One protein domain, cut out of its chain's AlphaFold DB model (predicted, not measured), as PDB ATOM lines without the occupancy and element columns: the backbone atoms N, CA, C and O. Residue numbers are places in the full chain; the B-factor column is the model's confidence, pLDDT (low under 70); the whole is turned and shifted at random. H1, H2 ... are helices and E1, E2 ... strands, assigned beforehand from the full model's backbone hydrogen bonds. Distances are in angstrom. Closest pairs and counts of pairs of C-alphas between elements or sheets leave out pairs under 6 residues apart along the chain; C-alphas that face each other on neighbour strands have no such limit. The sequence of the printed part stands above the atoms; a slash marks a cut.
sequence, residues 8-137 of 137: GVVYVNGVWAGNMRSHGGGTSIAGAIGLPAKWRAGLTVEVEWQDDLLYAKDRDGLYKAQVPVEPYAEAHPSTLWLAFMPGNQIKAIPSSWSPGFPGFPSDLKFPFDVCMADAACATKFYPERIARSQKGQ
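This is residues 8 to 137 of the 137 residues of the protein "DUF3304 domain-containing protein" of Ralstonia solanacearum (UniProt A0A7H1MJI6). A small sandwich with a helical arm: a twisted sheet of four strands, E2 E1 E3 E4, is partly face to face with the hairpin E5 and E6, the strands of the two crossed, and the short helices H2, H3 and H4 follow one another outward from this body to the last residue. The fit of the sandwich is closest where E6 comes near E4, while E1 and E2 are apart from both strands of the hairpin; H1 sits past the end of E3, and two long links without named elements loop round the sheets. The printed part has 130 residues, with six named strands and four named helices in the order E1 E2 E3 H1 E4 E5 E6 H2 H3 H4; both sheets are antiparallel and the class is mixed, helices and strands. The whole is only just compact, close to loose, with a radius of gyration of the C-alphas of 16.4 A, and spans 51 by 41 by 25 A.

E1, residues 8 to 12, and E2, residues 15 to 20, form a hairpin, antiparallel at 145 degrees, with N 10 and O 18 within hydrogen-bond range at 2.9 A. E3, residues 44 to 51, is the other neighbour of E1, antiparallel at 171 degrees, with N 11 and O 48 2.8 A apart. H1, residues 52 to 57, only grazes this sheet, with its residues 52 to 56; its closest C-alphas with E1 are those of Gly 8 and Asp 52, 6.3 A apart. E4, residues 63 to 68, is an edge strand, antiparallel to E3 at 149 degrees, with N 47 and O 65 2.9 A apart. E5, residues 79 to 85, and E6, residues 89 to 95, form the second hairpin, antiparallel at 158 degrees, with N 93 and O 81 2.8 A apart. The two sheets form a sandwich, two sheets face to face: the facing parts are 9.4 A centre to centre, their best planes are 19 degrees apart, and the strands of the one stand at 50 degrees to those of the other. The closest C-alphas of E4 and E6 are those of Val 67 and Ala 92, 6.5 A apart. H2, residues 111 to 117, and H3, residues 119 to 125, touch only at the corner, at a steep tilt of 43 degrees, opposite ways; their closest C-alphas are those of Met 116 and Ala 122, 4.7 A apart. H4, residues 127 to 135, is close to H3 but not clearly touching, with the C-alphas of Thr 123 and Ile 130 closest at 7.2 A. Every O i to N i+4 pair is within hydrogen-bond range in H2 and H3, against 1 of 2 in H1 and 3 of 5 in H4.

E1 begins at C-alpha 8 (19.788, 3.460, 35.044), and E2 measures 15.6 A from first to last C-alpha. E3 is the longest strand by residues, 21.6 A from C-alpha 44 (9.371, 19.369, 47.329) to C-alpha 51. E4 measures 16.1 A, E5 18.5 A and E6 18.8 A. H4 is the longest helix by residues, 12.8 A, ending at C-alpha 135 (43.777, -12.556, 49.992).

The C-alphas of Arg 40 and Gln 137 are the two farthest apart, at 52.0 A. Residues 132 to 137, of which 132 to 135 belong to H4, stand free. The printed part has no cut; the links E2 to E3, with 23 residues, and E6 to H2, with 15, are long. The mean pLDDT of the printed part is 87.9, with residues 26 to 32, 74 to 77 and 135 to 137 under 70.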
ATOM      1  N   GLY A   8      19.206   3.148  36.345       92.75
ATOM      2  CA  GLY A   8      19.788   3.460  35.044       92.75
ATOM      3  C   GLY A   8      19.898   4.963  34.813       92.75
ATOM      4  O   GLY A   8      20.881   5.426  34.237       92.75
ATOM      5  N   VAL A   9      18.932   5.732  35.322       92.94
ATOM      6  CA  VAL A   9      18.942   7.194  35.268       92.94
ATOM      7  C   VAL A   9      18.108   7.798  36.395       92.94
ATOM      8  O   VAL A   9      17.101   7.221  36.808       92.94
ATOM      9  N   VAL A  10      18.531   8.965  36.879       92.94
ATOM     10  CA  VAL A  10      17.796   9.805  37.823       92.94
ATOM     11  C   VAL A  10      17.825  11.255  37.353       92.94
ATOM     12  O   VAL A  10      18.878  11.768  36.970       92.94
ATOM     13  N   TYR A  11      16.681  11.924  37.445       93.56
ATOM     14  CA  TYR A  11      16.517  13.358  37.261       93.56
ATOM     15  C   TYR A  11      15.908  13.987  38.511       93.56
ATOM     16  O   TYR A  11      15.108  13.367  39.214       93.56
ATOM     17  N   VAL A  12      16.279  15.238  38.772       93.31
ATOM     18  CA  VAL A  12      15.691  16.071  39.821       93.31
ATOM     19  C   VAL A  12      15.266  17.388  39.202       93.31
ATOM     20  O   VAL A  12      16.105  18.113  38.672       93.31
ATOM     21  N   ASN A  13      13.970  17.693  39.245       93.31
ATOM     22  CA  ASN A  13      13.379  18.840  38.550       93.31
ATOM     23  C   ASN A  13      13.830  18.916  37.070       93.31
ATOM     24  O   ASN A  13      14.226  19.979  36.590       93.31
ATOM     25  N   GLY A  14      13.855  17.773  36.375       92.00
ATOM     26  CA  GLY A  14      14.307  17.652  34.983       92.00
ATOM     27  C   GLY A  14      15.826  17.731  34.755       92.00
ATOM     28  O   GLY A  14      16.280  17.600  33.619       92.00
ATOM     29  N   VAL A  15      16.639  17.920  35.799       91.00
ATOM     30  CA  VAL A  15      18.110  17.961  35.706       91.00
ATOM     31  C   VAL A  15      18.688  16.582  35.996       91.00
ATOM     32  O   VAL A  15      18.352  15.968  37.006       91.00
ATOM     33  N   TRP A  16      19.575  16.086  35.132       90.62
ATOM     34  CA  TRP A  16      20.183  14.765  35.303       90.62
ATOM     35  C   TRP A  16      21.084  14.711  36.544       90.62
ATOM     36  O   TRP A  16      22.024  15.490  36.695       90.62
ATOM     37  N   ALA A  17      20.818  13.750  37.421       88.00
ATOM     38  CA  ALA A  17      21.500  13.572  38.703       88.00
ATOM     39  C   ALA A  17      22.345  12.289  38.772       88.00
ATOM     40  O   ALA A  17      22.931  11.993  39.816       88.00
ATOM     41  N   GLY A  18      22.409  11.527  37.677       88.44
ATOM     42  CA  GLY A  18      23.291  10.375  37.545       88.44
ATOM     43  C   GLY A  18      22.576   9.033  37.436       88.44
ATOM     44  O   GLY A  18      21.366   8.939  37.247       88.44
ATOM     45  N   ASN A  19      23.377   7.981  37.560       89.75
ATOM     46  CA  ASN A  19      22.966   6.585  37.601       89.75
ATOM     47  C   ASN A  19      23.716   5.867  38.733       89.75
ATOM     48  O   ASN A  19      24.813   6.279  39.127       89.75
ATOM     49  N   MET A  20      23.139   4.797  39.281       90.06
ATOM     50  CA  MET A  20      23.677   4.138  40.477       90.06
ATOM     51  C   MET A  20      23.493   2.627  40.427       90.06
ATOM     52  O   MET A  20      22.389   2.129  40.229       90.06
ATOM     53  N   ARG A  21      24.558   1.879  40.730       92.75
ATOM     54  CA  ARG A  21      24.449   0.435  40.995       92.75
ATOM     55  C   ARG A  21      23.640   0.173  42.269       92.75
ATOM     56  O   ARG A  21      23.579   1.038  43.148       92.75
ATOM     57  N   SER A  22      23.072  -1.027  42.387       94.19
ATOM     58  CA  SER A  22      22.502  -1.533  43.642       94.19
ATOM     59  C   SER A  22      23.514  -1.412  44.776       94.19
ATOM     60  O   SER A  22      24.702  -1.672  44.562       94.19
ATOM     61  N   HIS A  23      23.057  -0.970  45.947       93.62
ATOM     62  CA  HIS A  23      23.901  -0.694  47.124       93.62
ATOM     63  C   HIS A  23      25.092   0.247  46.879       93.62
ATOM     64  O   HIS A  23      25.978   0.388  47.717       93.62
ATOM     65  N   GLY A  24      25.107   0.946  45.742       86.06
ATOM     66  CA  GLY A  24      26.155   1.871  45.342       86.06
ATOM     67  C   GLY A  24      25.778   3.334  45.554       86.06
ATOM     68  O   GLY A  24      24.603   3.714  45.650       86.06
ATOM     69  N   GLY A  25      26.798   4.188  45.590       73.94
ATOM     70  CA  GLY A  25      26.646   5.628  45.383       73.94
ATOM     71  C   GLY A  25      26.739   5.981  43.896       73.94
ATOM     72  O   GLY A  25      27.453   5.314  43.148       73.94
ATOM     73  N   GLY A  26      26.029   7.029  43.478       64.00
ATOM     74  CA  GLY A  26      26.297   7.745  42.229       64.00
ATOM     75  C   GLY A  26      26.888   9.103  42.572       64.00
ATOM     76  O   GLY A  26      26.385   9.770  43.471       64.00
ATOM     77  N   THR A  27      27.974   9.489  41.908       51.41
ATOM     78  CA  THR A  27      28.692  10.753  42.162       51.41
ATOM     79  C   THR A  27      28.524  11.774  41.036       51.41
ATOM     80  O   THR A  27      29.153  12.827  41.069       51.41
ATOM     81  N   SER A  28      27.717  11.477  40.015       47.72
ATOM     82  CA  SER A  28      27.609  12.332  38.828       47.72
ATOM     83  C   SER A  28      26.446  13.309  38.956       47.72
ATOM     84  O   SER A  28      25.329  12.999  38.575       47.72
ATOM     85  N   ILE A  29      26.722  14.504  39.472       51.81
ATOM     86  CA  ILE A  29      25.794  15.637  39.427       51.81
ATOM     87  C   ILE A  29      26.014  16.355  38.083       51.81
ATOM     88  O   ILE A  29      26.946  17.154  37.978       51.81
ATOM     89  N   ALA A  30      25.215  16.086  37.038       45.31
ATOM     90  CA  ALA A  30      25.224  16.956  35.849       45.31
ATOM     91  C   ALA A  30      24.235  18.104  36.058       45.31
ATOM     92  O   ALA A  30      23.116  18.100  35.561       45.31
ATOM     93  N   GLY A  31      24.684  19.108  36.810       55.00
ATOM     94  CA  GLY A  31      23.953  20.357  37.011       55.00
ATOM     95  C   GLY A  31      23.582  20.619  38.467       55.00
ATOM     96  O   GLY A  31      23.293  19.713  39.240       55.00
ATOM     97  N   ALA A  32      23.612  21.891  38.858       63.84
ATOM     98  CA  ALA A  32      23.239  22.305  40.203       63.84
ATOM     99  C   ALA A  32      21.713  22.237  40.380       63.84
ATOM    100  O   ALA A  32      20.973  22.869  39.626       63.84
ATOM    101  N   ILE A  33      21.240  21.518  41.403       78.75
ATOM    102  CA  ILE A  33      19.838  21.586  41.828       78.75
ATOM    103  C   ILE A  33      19.676  22.792  42.749       78.75
ATOM    104  O   ILE A  33      20.171  22.799  43.876       78.75
ATOM    105  N   GLY A  34      18.995  23.826  42.259       77.25
ATOM    106  CA  GLY A  34      18.703  25.019  43.046       77.25
ATOM    107  C   GLY A  34      17.612  24.751  44.080       77.25
ATOM    108  O   GLY A  34      16.472  24.464  43.719       77.25
ATOM    109  N   LEU A  35      17.946  24.892  45.361       86.19
ATOM    110  CA  LEU A  35      16.976  24.975  46.454       86.19
ATOM    111  C   LEU A  35      16.796  26.438  46.885       86.19
ATOM    112  O   LEU A  35      17.727  27.237  46.744       86.19
ATOM    113  N   PRO A  36      15.620  26.825  47.417       86.38
ATOM    114  CA  PRO A  36      15.428  28.174  47.936       86.38
ATOM    115  C   PRO A  36      16.390  28.463  49.097       86.38
ATOM    116  O   PRO A  36      16.792  27.565  49.829       86.38
ATOM    117  N   ALA A  37      16.740  29.731  49.317       84.56
ATOM    118  CA  ALA A  37      17.643  30.098  50.417       84.56
ATOM    119  C   ALA A  37      17.065  29.749  51.803       84.56
ATOM    120  O   ALA A  37      17.797  29.345  52.702       84.56
ATOM    121  N   LYS A  38      15.743  29.878  51.960       86.94
ATOM    122  CA  LYS A  38      15.015  29.532  53.184       86.94
ATOM    123  C   LYS A  38      14.134  28.321  52.929       86.94
ATOM    124  O   LYS A  38      13.340  28.322  51.984       86.94
ATOM    125  N   TRP A  39      14.256  27.312  53.783       92.06
ATOM    126  CA  TRP A  39      13.339  26.181  53.777       92.06
ATOM    127  C   TRP A  39      11.935  26.619  54.224       92.06
ATOM    128  O   TRP A  39      11.778  27.520  55.049       92.06
ATOM    129  N   ARG A  40      10.903  25.957  53.692       91.69
ATOM    130  CA  ARG A  40       9.514  26.095  54.146       91.69
ATOM    131  C   ARG A  40       8.802  24.750  54.089       91.69
ATOM    132  O   ARG A  40       9.095  23.934  53.215       91.69
ATOM    133  N   ALA A  41       7.822  24.560  54.968       94.38
ATOM    134  CA  ALA A  41       6.966  23.381  54.928       94.38
ATOM    135  C   ALA A  41       6.296  23.244  53.549       94.38
ATOM    136  O   ALA A  41       5.845  24.232  52.966       94.38
ATOM    137  N   GLY A  42       6.264  22.017  53.025       94.19
ATOM    138  CA  GLY A  42       5.753  21.723  51.684       94.19
ATOM    139  C   GLY A  42       6.746  21.969  50.544       94.19
ATOM    140  O   GLY A  42       6.360  21.852  49.385       94.19
ATOM    141  N   LEU A  43       8.011  22.303  50.829       94.88
ATOM    142  CA  LEU A  43       9.061  22.291  49.809       94.88
ATOM    143  C   LEU A  43       9.288  20.858  49.306       94.88
ATOM    144  O   LEU A  43       9.607  19.964  50.088       94.88
ATOM    145  N   THR A  44       9.154  20.656  47.998       96.38
ATOM    146  CA  THR A  44       9.371  19.369  47.329       96.38
ATOM    147  C   THR A  44      10.287  19.533  46.122       96.38
ATOM    148  O   THR A  44      10.409  20.626  45.567       96.38
ATOM    149  N   VAL A  45      10.878  18.426  45.685       95.25
ATOM    150  CA  VAL A  45      11.483  18.279  44.358       95.25
ATOM    151  C   VAL A  45      10.781  17.157  43.605       95.25
ATOM    152  O   VAL A  45      10.358  16.173  44.216       95.25
ATOM    153  N   GLU A  46      10.670  17.298  42.290       96.62
ATOM    154  CA  GLU A  46      10.266  16.194  41.428       96.62
ATOM    155  C   GLU A  46      11.481  15.301  41.208       96.62
ATOM    156  O   GLU A  46      12.529  15.770  40.762       96.62
ATOM    157  N   VAL A  47      11.353  14.025  41.551       95.62
ATOM    158  CA  VAL A  47      12.367  13.015  41.264       95.62
ATOM    159  C   VAL A  47      11.802  12.072  40.223       95.62
ATOM    160  O   VAL A  47      10.745  11.471  40.429       95.62
ATOM    161  N   GLU A  48      12.530  11.927  39.125       96.50
ATOM    162  CA  GLU A  48      12.214  10.979  38.066       96.50
ATOM    163  C   GLU A  48      13.336   9.955  37.992       96.50
ATOM    164  O   GLU A  48      14.513  10.312  38.063       96.50
ATOM    165  N   TRP A  49      13.009   8.674  37.890       95.31
ATOM    166  CA  TRP A  49      14.033   7.639  37.814       95.31
ATOM    167  C   TRP A  49      13.574   6.438  37.010       95.31
ATOM    168  O   TRP A  49      12.385   6.148  36.896       95.31
ATOM    169  N   GLN A  50      14.553   5.706  36.498       96.38
ATOM    170  CA  GLN A  50      14.348   4.413  35.869       96.38
ATOM    171  C   GLN A  50      15.193   3.380  36.596       96.38
ATOM    172  O   GLN A  50      16.402   3.565  36.760       96.38
ATOM    173  N   ASP A  51      14.558   2.295  37.021       95.19
ATOM    174  CA  ASP A  51      15.266   1.100  37.458       95.19
ATOM    175  C   ASP A  51      15.360   0.081  36.312       95.19
ATOM    176  O   ASP A  51      14.636   0.167  35.314       95.19
ATOM    177  N   ASP A  52      16.264  -0.887  36.441       94.88
ATOM    178  CA  ASP A  52      16.486  -1.888  35.391       94.88
ATOM    179  C   ASP A  52      15.231  -2.735  35.093       94.88
ATOM    180  O   ASP A  52      15.074  -3.244  33.979       94.88
ATOM    181  N   LEU A  53      14.312  -2.882  36.060       95.50
ATOM    182  CA  LEU A  53      13.061  -3.618  35.856       95.50
ATOM    183  C   LEU A  53      12.085  -2.841  34.972       95.50
ATOM    184  O   LEU A  53      11.400  -3.449  34.147       95.50
ATOM    185  N   LEU A  54      11.998  -1.521  35.154       96.25
ATOM    186  CA  LEU A  54      11.210  -0.644  34.301       96.25
ATOM    187  C   LEU A  54      11.838  -0.564  32.916       96.25
ATOM    188  O   LEU A  54      11.133  -0.808  31.945       96.25
ATOM    189  N   TYR A  55      13.152  -0.345  32.825       96.88
ATOM    190  CA  TYR A  55      13.858  -0.261  31.544       96.88
ATOM    191  C   TYR A  55      13.646  -1.502  30.663       96.88
ATOM    192  O   TYR A  55      13.469  -1.394  29.449       96.88
ATOM    193  N   ALA A  56      13.624  -2.696  31.268       97.06
ATOM    194  CA  ALA A  56      13.365  -3.945  30.551       97.06
ATOM    195  C   ALA A  56      11.947  -4.033  29.953       97.06
ATOM    196  O   ALA A  56      11.734  -4.774  28.994       97.06
ATOM    197  N   LYS A  57      10.976  -3.312  30.524       97.50
ATOM    198  CA  LYS A  57       9.572  -3.291  30.082       97.50
ATOM    199  C   LYS A  57       9.270  -2.110  29.165       97.50
ATOM    200  O   LYS A  57       8.506  -2.259  28.218       97.50
ATOM    201  N   ASP A  58       9.859  -0.963  29.466       97.44
ATOM    202  CA  ASP A  58       9.686   0.304  28.776       97.44
ATOM    203  C   ASP A  58      11.002   1.085  28.848       97.44
ATOM    204  O   ASP A  58      11.389   1.603  29.897       97.44
ATOM    205  N   ARG A  59      11.702   1.154  27.711       95.19
ATOM    206  CA  ARG A  59      13.036   1.762  27.628       95.19
ATOM    207  C   ARG A  59      13.013   3.270  27.851       95.19
ATOM    208  O   ARG A  59      14.022   3.810  28.297       95.19
ATOM    209  N   ASP A  60      11.875   3.911  27.596       95.31
ATOM    210  CA  ASP A  60      11.685   5.353  27.749       95.31
ATOM    211  C   ASP A  60      10.894   5.695  29.028       95.31
ATOM    212  O   ASP A  60      10.686   6.865  29.352       95.31
ATOM    213  N   GLY A  61      10.465   4.677  29.782       97.12
ATOM    214  CA  GLY A  61       9.645   4.830  30.977       97.12
ATOM    215  C   GLY A  61      10.411   5.420  32.160       97.12
ATOM    216  O   GLY A  61      11.512   4.976  32.488       97.12
ATOM    217  N   LEU A  62       9.787   6.369  32.859       97.38
ATOM    218  CA  LEU A  62      10.282   6.951  34.107       97.38
ATOM    219  C   LEU A  62       9.216   6.842  35.198       97.38
ATOM    220  O   LEU A  62       8.068   7.247  35.005       97.38
ATOM    221  N   TYR A  63       9.610   6.354  36.372       96.88
ATOM    222  CA  TYR A  63       8.860   6.616  37.594       96.88
ATOM    223  C   TYR A  63       8.995   8.090  37.962       96.88
ATOM    224  O   TYR A  63      10.003   8.721  37.645       96.88
ATOM    225  N   LYS A  64       7.989   8.628  38.657       96.88
ATOM    226  CA  LYS A  64       7.955  10.025  39.097       96.88
ATOM    227  C   LYS A  64       7.390  10.121  40.504       96.88
ATOM    228  O   LYS A  64       6.400   9.457  40.818       96.88
ATOM    229  N   ALA A  65       7.986  10.966  41.336       96.81
ATOM    230  CA  ALA A  65       7.472  11.269  42.664       96.81
ATOM    231  C   ALA A  65       7.808  12.699  43.085       96.81
ATOM    232  O   ALA A  65       8.912  13.184  42.846       96.81
ATOM    233  N   GLN A  66       6.872  13.332  43.794       97.31
ATOM    234  CA  GLN A  66       7.151  14.551  44.547       97.31
ATOM    235  C   GLN A  66       7.752  14.161  45.892       97.31
ATOM    236  O   GLN A  66       7.072  13.586  46.744       97.31
ATOM    237  N   VAL A  67       9.032  14.464  46.074       96.75
ATOM    238  CA  VAL A  67       9.780  14.113  47.279       96.75
ATOM    239  C   VAL A  67       9.909  15.354  48.160       96.75
ATOM    240  O   VAL A  67      10.468  16.358  47.709       96.75
ATOM    241  N   PRO A  68       9.404  15.322  49.405       96.62
ATOM    242  CA  PRO A  68       9.632  16.391  50.366       96.62
ATOM    243  C   PRO A  68      11.124  16.604  50.605       96.62
ATOM    244  O   PRO A  68      11.875  15.650  50.807       96.62
ATOM    245  N   VAL A  69      11.540  17.866  50.584       94.56
ATOM    246  CA  VAL A  69      12.904  18.258  50.929       94.56
ATOM    247  C   VAL A  69      12.986  18.398  52.440       94.56
ATOM    248  O   VAL A  69      12.219  19.162  53.035       94.56
ATOM    249  N   GLU A  70      13.921  17.680  53.054       93.25
ATOM    250  CA  GLU A  70      14.139  17.743  54.498       93.25
ATOM    251  C   GLU A  70      14.490  19.174  54.951       93.25
ATOM    252  O   GLU A  70      15.118  19.925  54.191       93.25
ATOM    253  N   PRO A  71      14.096  19.579  56.173       92.00
ATOM    254  CA  PRO A  71      14.419  20.896  56.707       92.00
ATOM    255  C   PRO A  71      15.922  21.185  56.709       92.00
ATOM    256  O   PRO A  71      16.730  20.355  57.121       92.00
ATOM    257  N   TYR A  72      16.291  22.405  56.322       88.44
ATOM    258  CA  TYR A  72      17.652  22.925  56.450       88.44
ATOM    259  C   TYR A  72      17.624  24.337  57.036       88.44
ATOM    260  O   TYR A  72      16.727  25.134  56.751       88.44
ATOM    261  N   ALA A  73      18.611  24.639  57.885       79.88
ATOM    262  CA  ALA A  73      18.847  25.999  58.362       79.88
ATOM    263  C   ALA A  73      19.256  26.899  57.181       79.88
ATOM    264  O   ALA A  73      19.769  26.386  56.194       79.88
ATOM    265  N   GLU A  74      19.066  28.220  57.281       64.25
ATOM    266  CA  GLU A  74      19.294  29.222  56.208       64.25
ATOM    267  C   GLU A  74      20.748  29.326  55.665       64.25
ATOM    268  O   GLU A  74      21.120  30.314  55.037       64.25
ATOM    269  N   ALA A  75      21.592  28.315  55.869       62.81
ATOM    270  CA  ALA A  75      22.874  28.146  55.209       62.81
ATOM    271  C   ALA A  75      22.679  27.327  53.927       62.81
ATOM    272  O   ALA A  75      22.170  26.211  53.978       62.81
ATOM    273  N   HIS A  76      23.099  27.872  52.784       63.66
ATOM    274  CA  HIS A  76      23.027  27.202  51.486       63.66
ATOM    275  C   HIS A  76      23.692  25.812  51.547       63.66
ATOM    276  O   HIS A  76      24.923  25.739  51.633       63.66
ATOM    277  N   PRO A  77      22.922  24.709  51.507       68.19
ATOM    278  CA  PRO A  77      23.514  23.386  51.408       68.19
ATOM    279  C   PRO A  77      24.194  23.284  50.042       68.19
ATOM    280  O   PRO A  77      23.605  23.659  49.028       68.19
ATOM    281  N   SER A  78      25.434  22.789  49.991       75.12
ATOM    282  CA  SER A  78      26.143  22.670  48.708       75.12
ATOM    283  C   SER A  78      25.537  21.598  47.803       75.12
ATOM    284  O   SER A  78      25.732  21.634  46.590       75.12
ATOM    285  N   THR A  79      24.829  20.632  48.396       85.19
ATOM    286  CA  THR A  79      24.397  19.413  47.719       85.19
ATOM    287  C   THR A  79      23.011  18.985  48.191       85.19
ATOM    288  O   THR A  79      22.728  18.968  49.390       85.19
ATOM    289  N   LEU A  80      22.162  18.575  47.247       89.56
ATOM    290  CA  LEU A  80      20.950  17.815  47.532       89.56
ATOM    291  C   LEU A  80      21.248  16.321  47.381       89.56
ATOM    292  O   LEU A  80      21.467  15.833  46.274       89.56
ATOM    293  N   TRP A  81      21.249  15.590  48.491       90.75
ATOM    294  CA  TRP A  81      21.441  14.145  48.495       90.75
ATOM    295  C   TRP A  81      20.110  13.430  48.291       90.75
ATOM    296  O   TRP A  81      19.158  13.670  49.033       90.75
ATOM    297  N   LEU A  82      20.059  12.507  47.331       93.44
ATOM    298  CA  LEU A  82      18.932  11.593  47.165       93.44
ATOM    299  C   LEU A  82      19.281  10.194  47.673       93.44
ATOM    300  O   LEU A  82      20.172   9.518  47.154       93.44
ATOM    301  N   ALA A  83      18.534   9.737  48.674       93.81
ATOM    302  CA  ALA A  83      18.624   8.384  49.202       93.81
ATOM    303  C   ALA A  83      17.413   7.562  48.752       93.81
ATOM    304  O   ALA A  83      16.320   7.708  49.292       93.81
ATOM    305  N   PHE A  84      17.628   6.686  47.770       95.06
ATOM    306  CA  PHE A  84      16.663   5.668  47.349       95.06
ATOM    307  C   PHE A  84      16.713   4.497  48.326       95.06
ATOM    308  O   PHE A  84      17.729   3.799  48.387       95.06
ATOM    309  N   MET A  85      15.647   4.321  49.095       93.50
ATOM    310  CA  MET A  85      15.500   3.322  50.148       93.50
ATOM    311  C   MET A  85      14.680   2.122  49.647       93.50
ATOM    312  O   MET A  85      13.877   2.267  48.718       93.50
ATOM    313  N   PRO A  86      14.823   0.937  50.267       90.62
ATOM    314  CA  PRO A  86      13.904  -0.174  50.039       90.62
ATOM    315  C   PRO A  86      12.438   0.243  50.247       90.62
ATOM    316  O   PRO A  86      12.142   1.089  51.088       90.62
ATOM    317  N   GLY A  87      11.516  -0.356  49.488       86.81
ATOM    318  CA  GLY A  87      10.083  -0.049  49.595       86.81
ATOM    319  C   GLY A  87       9.641   1.237  48.887       86.81
ATOM    320  O   GLY A  87       8.627   1.813  49.267       86.81
ATOM    321  N   ASN A  88      10.376   1.682  47.861       82.50
ATOM    322  CA  ASN A  88      10.062   2.858  47.030       82.50
ATOM    323  C   ASN A  88      10.039   4.195  47.792       82.50
ATOM    324  O   ASN A  88       9.406   5.154  47.353       82.50
ATOM    325  N   GLN A  89      10.745   4.281  48.920       92.38
ATOM    326  CA  GLN A  89      10.910   5.537  49.641       92.38
ATOM    327  C   GLN A  89      12.149   6.282  49.131       92.38
ATOM    328  O   GLN A  89      13.224   5.705  48.986       92.38
ATOM    329  N   ILE A  90      12.015   7.588  48.908       94.81
ATOM    330  CA  ILE A  90      13.121   8.476  48.539       94.81
ATOM    331  C   ILE A  90      13.220   9.566  49.603       94.81
ATOM    332  O   ILE A  90      12.206  10.155  49.973       94.81
ATOM    333  N   LYS A  91      14.430   9.834  50.098       95.00
ATOM    334  CA  LYS A  91      14.707  10.997  50.953       95.00
ATOM    335  C   LYS A  91      15.519  12.026  50.180       95.00
ATOM    336  O   LYS A  91      16.532  11.662  49.580       95.00
ATOM    337  N   ALA A  92      15.090  13.284  50.227       94.19
ATOM    338  CA  ALA A  92      15.784  14.419  49.635       94.19
ATOM    339  C   ALA A  92      16.387  15.282  50.749       94.19
ATOM    340  O   ALA A  92      15.672  15.989  51.454       94.19
ATOM    341  N   ILE A  93      17.704  15.182  50.929       92.19
ATOM    342  CA  ILE A  93      18.420  15.680  52.106       92.19
ATOM    343  C   ILE A  93      19.428  16.752  51.678       92.19
ATOM    344  O   ILE A  93      20.470  16.426  51.102       92.19
ATOM    345  N   PRO A  94      19.161  18.036  51.946       91.19
ATOM    346  CA  PRO A  94      20.123  19.094  51.679       91.19
ATOM    347  C   PRO A  94      21.242  19.072  52.721       91.19
ATOM    348  O   PRO A  94      20.983  19.112  53.920       91.19
ATOM    349  N   SER A  95      22.498  18.991  52.282       87.56
ATOM    350  CA  SER A  95      23.643  18.932  53.192       87.56
ATOM    351  C   SER A  95      24.950  19.299  52.495       87.56
ATOM    352  O   SER A  95      25.209  18.865  51.374       87.56
ATOM    353  N   SER A  96      25.810  20.031  53.205       87.62
ATOM    354  CA  SER A  96      27.210  20.256  52.803       87.62
ATOM    355  C   SER A  96      28.160  19.150  53.276       87.62
ATOM    356  O   SER A  96      29.320  19.105  52.881       87.62
ATOM    357  N   TRP A  97      27.668  18.248  54.123       87.81
ATOM    358  CA  TRP A  97      28.373  17.057  54.581       87.81
ATOM    359  C   TRP A  97      27.893  15.831  53.811       87.81
ATOM    360  O   TRP A  97      26.765  15.807  53.313       87.81
ATOM    361  N   SER A  98      28.735  14.807  53.745       88.12
ATOM    362  CA  SER A  98      28.383  13.499  53.190       88.12
ATOM    363  C   SER A  98      27.786  12.571  54.258       88.12
ATOM    364  O   SER A  98      28.084  12.760  55.441       88.12
ATOM    365  N   PRO A  99      27.014  11.534  53.876       89.38
ATOM    366  CA  PRO A  99      26.551  10.494  54.801       89.38
ATOM    367  C   PRO A  99      27.687   9.906  55.655       89.38
ATOM    368  O   PRO A  99      28.799   9.701  55.170       89.38
ATOM    369  N   GLY A 100      27.404   9.624  56.928       89.00
ATOM    370  CA  GLY A 100      28.361   9.092  57.904       89.00
ATOM    371  C   GLY A 100      29.241  10.134  58.604       89.00
ATOM    372  O   GLY A 100      29.953   9.779  59.542       89.00
ATOM    373  N   PHE A 101      29.190  11.409  58.200       89.94
ATOM    374  CA  PHE A 101      29.912  12.493  58.874       89.94
ATOM    375  C   PHE A 101      29.035  13.194  59.926       89.94
ATOM    376  O   PHE A 101      27.839  13.358  59.690       89.94
ATOM    377  N   PRO A 102      29.610  13.697  61.040       89.31
ATOM    378  CA  PRO A 102      28.843  14.321  62.127       89.31
ATOM    379  C   PRO A 102      27.942  15.501  61.731       89.31
ATOM    380  O   PRO A 102      26.991  15.799  62.441       89.31
ATOM    381  N   GLY A 103      28.241  16.191  60.626       88.25
ATOM    382  CA  GLY A 103      27.438  17.315  60.133       88.25
ATOM    383  C   GLY A 103      26.323  16.935  59.154       88.25
ATOM    384  O   GLY A 103      25.600  17.820  58.697       88.25
ATOM    385  N   PHE A 104      26.182  15.656  58.793       89.44
ATOM    386  CA  PHE A 104      25.088  15.204  57.938       89.44
ATOM    387  C   PHE A 104      23.775  15.204  58.737       89.44
ATOM    388  O   PHE A 104      23.749  14.651  59.837       89.44
ATOM    389  N   PRO A 105      22.671  15.774  58.224       90.06
ATOM    390  CA  PRO A 105      21.413  15.910  58.966       90.06
ATOM    391  C   PRO A 105      20.597  14.603  58.983       90.06
ATOM    392  O   PRO A 105      19.382  14.598  58.803       90.06
ATOM    393  N   SER A 106      21.273  13.464  59.136       89.25
ATOM    394  CA  SER A 106      20.675  12.136  59.217       89.25
ATOM    395  C   SER A 106      21.709  11.121  59.733       89.25
ATOM    396  O   SER A 106      22.913  11.349  59.673       89.25
ATOM    397  N   ASP A 107      21.240   9.967  60.198       92.12
ATOM    398  CA  ASP A 107      22.046   8.817  60.634       92.12
ATOM    399  C   ASP A 107      22.526   7.904  59.484       92.12
ATOM    400  O   ASP A 107      23.086   6.829  59.717       92.12
ATOM    401  N   LEU A 108      22.310   8.311  58.231       91.69
ATOM    402  CA  LEU A 108      22.646   7.502  57.068       91.69
ATOM    403  C   LEU A 108      24.165   7.389  56.913       91.69
ATOM    404  O   LEU A 108      24.894   8.377  56.988       91.69
ATOM    405  N   LYS A 109      24.626   6.176  56.610       92.69
ATOM    406  CA  LYS A 109      25.977   5.876  56.108       92.69
ATOM    407  C   LYS A 109      25.915   5.648  54.607       92.69
ATOM    408  O   LYS A 109      24.835   5.407  54.085       92.69
ATOM    409  N   PHE A 110      27.040   5.656  53.898       92.12
ATOM    410  CA  PHE A 110      26.991   5.336  52.472       92.12
ATOM    411  C   PHE A 110      26.382   3.943  52.224       92.12
ATOM    412  O   PHE A 110      26.676   3.012  52.975       92.12
ATOM    413  N   PRO A 111      25.589   3.762  51.147       93.25
ATOM    414  CA  PRO A 111      24.986   2.468  50.819       93.25
ATOM    415  C   PRO A 111      26.003   1.325  50.733       93.25
ATOM    416  O   PRO A 111      25.730   0.223  51.195       93.25
ATOM    417  N   PHE A 112      27.199   1.622  50.216       92.44
ATOM    418  CA  PHE A 112      28.297   0.665  50.154       92.44
ATOM    419  C   PHE A 112      28.703   0.192  51.552       92.44
ATOM    420  O   PHE A 112      28.784  -1.010  51.782       92.44
ATOM    421  N   ASP A 113      28.906   1.117  52.494       93.00
ATOM    422  CA  ASP A 113      29.311   0.788  53.864       93.00
ATOM    423  C   ASP A 113      28.223  -0.006  54.591       93.00
ATOM    424  O   ASP A 113      28.523  -0.963  55.302       93.00
ATOM    425  N   VAL A 114      26.953   0.361  54.384       94.62
ATOM    426  CA  VAL A 114      25.807  -0.378  54.934       94.62
ATOM    427  C   VAL A 114      25.775  -1.804  54.385       94.62
ATOM    428  O   VAL A 114      25.672  -2.750  55.159       94.62
ATOM    429  N   CYS A 115      25.916  -1.972  53.069       94.94
ATOM    430  CA  CYS A 115      25.894  -3.288  52.440       94.94
ATOM    431  C   CYS A 115      27.105  -4.144  52.820       94.94
ATOM    432  O   CYS A 115      26.960  -5.337  53.048       94.94
ATOM    433  N   MET A 116      28.296  -3.555  52.932       94.19
ATOM    434  CA  MET A 116      29.503  -4.275  53.348       94.19
ATOM    435  C   MET A 116      29.458  -4.724  54.813       94.19
ATOM    436  O   MET A 116      30.109  -5.710  55.157       94.19
ATOM    437  N   ALA A 117      28.709  -4.024  55.669       94.62
ATOM    438  CA  ALA A 117      28.490  -4.428  57.056       94.62
ATOM    439  C   ALA A 117      27.499  -5.601  57.195       94.62
ATOM    440  O   ALA A 117      27.507  -6.280  58.220       94.62
ATOM    441  N   ASP A 118      26.669  -5.855  56.179       95.31
ATOM    442  CA  ASP A 118      25.744  -6.986  56.134       95.31
ATOM    443  C   ASP A 118      26.322  -8.135  55.293       95.31
ATOM    444  O   ASP A 118      26.585  -7.997  54.099       95.31
ATOM    445  N   ALA A 119      26.513  -9.307  55.903       94.19
ATOM    446  CA  ALA A 119      27.183 -10.427  55.238       94.19
ATOM    447  C   ALA A 119      26.442 -10.912  53.978       94.19
ATOM    448  O   ALA A 119      27.080 -11.290  52.989       94.19
ATOM    449  N   ALA A 120      25.105 -10.896  53.993       95.38
ATOM    450  CA  ALA A 120      24.301 -11.344  52.861       95.38
ATOM    451  C   ALA A 120      24.371 -10.341  51.703       95.38
ATOM    452  O   ALA A 120      24.606 -10.730  50.555       95.38
ATOM    453  N   CYS A 121      24.240  -9.051  52.004       95.44
ATOM    454  CA  CYS A 121      24.355  -7.971  51.038       95.44
ATOM    455  C   CYS A 121      25.749  -7.937  50.411       95.44
ATOM    456  O   CYS A 121      25.873  -7.977  49.185       95.44
ATOM    457  N   ALA A 122      26.803  -7.949  51.231       95.62
ATOM    458  CA  ALA A 122      28.183  -7.941  50.764       95.62
ATOM    459  C   ALA A 122      28.474  -9.127  49.833       95.62
ATOM    460  O   ALA A 122      29.062  -8.946  48.766       95.62
ATOM    461  N   THR A 123      28.021 -10.333  50.194       95.69
ATOM    462  CA  THR A 123      28.203 -11.541  49.371       95.69
ATOM    463  C   THR A 123      27.482 -11.424  48.033       95.69
ATOM    464  O   THR A 123      28.027 -11.799  46.998       95.69
ATOM    465  N   LYS A 124      26.267 -10.875  48.043       95.75
ATOM    466  CA  LYS A 124      25.434 -10.738  46.848       95.75
ATOM    467  C   LYS A 124      25.943  -9.656  45.895       95.75
ATOM    468  O   LYS A 124      26.009  -9.887  44.691       95.75
ATOM    469  N   PHE A 125      26.286  -8.479  46.412       94.62
ATOM    470  CA  PHE A 125      26.546  -7.287  45.595       94.62
ATOM    471  C   PHE A 125      28.029  -6.929  45.466       94.62
ATOM    472  O   PHE A 125      28.417  -6.253  44.511       94.62
ATOM    473  N   TYR A 126      28.875  -7.414  46.377       93.75
ATOM    474  CA  TYR A 126      30.312  -7.138  46.399       93.75
ATOM    475  C   TYR A 126      31.196  -8.392  46.605       93.75
ATOM    476  O   TYR A 126      32.205  -8.305  47.319       93.75
ATOM    477  N   PRO A 127      30.931  -9.537  45.935       93.06
ATOM    478  CA  PRO A 127      31.710 -10.769  46.133       93.06
ATOM    479  C   PRO A 127      33.208 -10.576  45.841       93.06
ATOM    480  O   PRO A 127      34.072 -11.025  46.590       93.06
ATOM    481  N   GLU A 128      33.532  -9.794  44.809       90.44
ATOM    482  CA  GLU A 128      34.909  -9.462  44.414       90.44
ATOM    483  C   GLU A 128      35.649  -8.555  45.411       90.44
ATOM    484  O   GLU A 128      36.869  -8.367  45.327       90.44
ATOM    485  N   ARG A 129      34.926  -7.866  46.300       86.31
ATOM    486  CA  ARG A 129      35.542  -7.076  47.376       86.31
ATOM    487  C   ARG A 129      35.876  -7.985  48.550       86.31
ATOM    488  O   ARG A 129      37.013  -7.939  49.006       86.31
ATOM    489  N   ILE A 130      34.955  -8.871  48.930       88.19
ATOM    490  CA  ILE A 130      35.184  -9.898  49.957       88.19
ATOM    491  C   ILE A 130      36.398 -10.764  49.599       88.19
ATOM    492  O   ILE A 130      37.325 -10.892  50.398       88.19
ATOM    493  N   ALA A 131      36.435 -11.289  48.370       84.44
ATOM    494  CA  ALA A 131      37.516 -12.161  47.913       84.44
ATOM    495  C   ALA A 131      38.898 -11.481  47.941       84.44
ATOM    496  O   ALA A 131      39.913 -12.149  48.131       84.44
ATOM    497  N   ARG A 132      38.966 -10.152  47.770       82.69
ATOM    498  CA  ARG A 132      40.222  -9.392  47.899       82.69
ATOM    499  C   ARG A 132      40.641  -9.190  49.345       82.69
ATOM    500  O   ARG A 132      41.822  -9.343  49.634       82.69
ATOM    501  N   SER A 133      39.706  -8.877  50.240       76.94
ATOM    502  CA  SER A 133      40.004  -8.708  51.668       76.94
ATOM    503  C   SER A 133      40.572  -9.983  52.301       76.94
ATOM    504  O   SER A 133      41.425  -9.891  53.172       76.94
ATOM    505  N   GLN A 134      40.157 -11.159  51.822       72.12
ATOM    506  CA  GLN A 134      40.653 -12.458  52.295       72.12
ATOM    507  C   GLN A 134      42.035 -12.843  51.744       72.12
ATOM    508  O   GLN A 134      42.720 -13.648  52.354       72.12
ATOM    509  N   LYS A 135      42.453 -12.291  50.595       68.56
ATOM    510  CA  LYS A 135      43.777 -12.556  49.992       68.56
ATOM    511  C   LYS A 135      44.890 -11.645  50.521       68.56
ATOM    512  O   LYS A 135      46.048 -11.861  50.186       68.56
ATOM    513  N   GLY A 136      44.530 -10.587  51.249       57.59
ATOM    514  CA  GLY A 136      45.465  -9.625  51.843       57.59
ATOM    515  C   GLY A 136      45.731  -9.841  53.339       57.59
ATOM    516  O   GLY A 136      46.425  -9.015  53.928       57.59
ATOM    517  N   GLN A 137      45.158 -10.893  53.933       50.44
ATOM    518  CA  GLN A 137      45.499 -11.439  55.255       50.44
ATOM    519  C   GLN A 137      46.369 -12.680  55.075       50.44
ATOM    520  O   GLN A 137      47.223 -12.905  55.958       50.44
TER     521      GLN A 137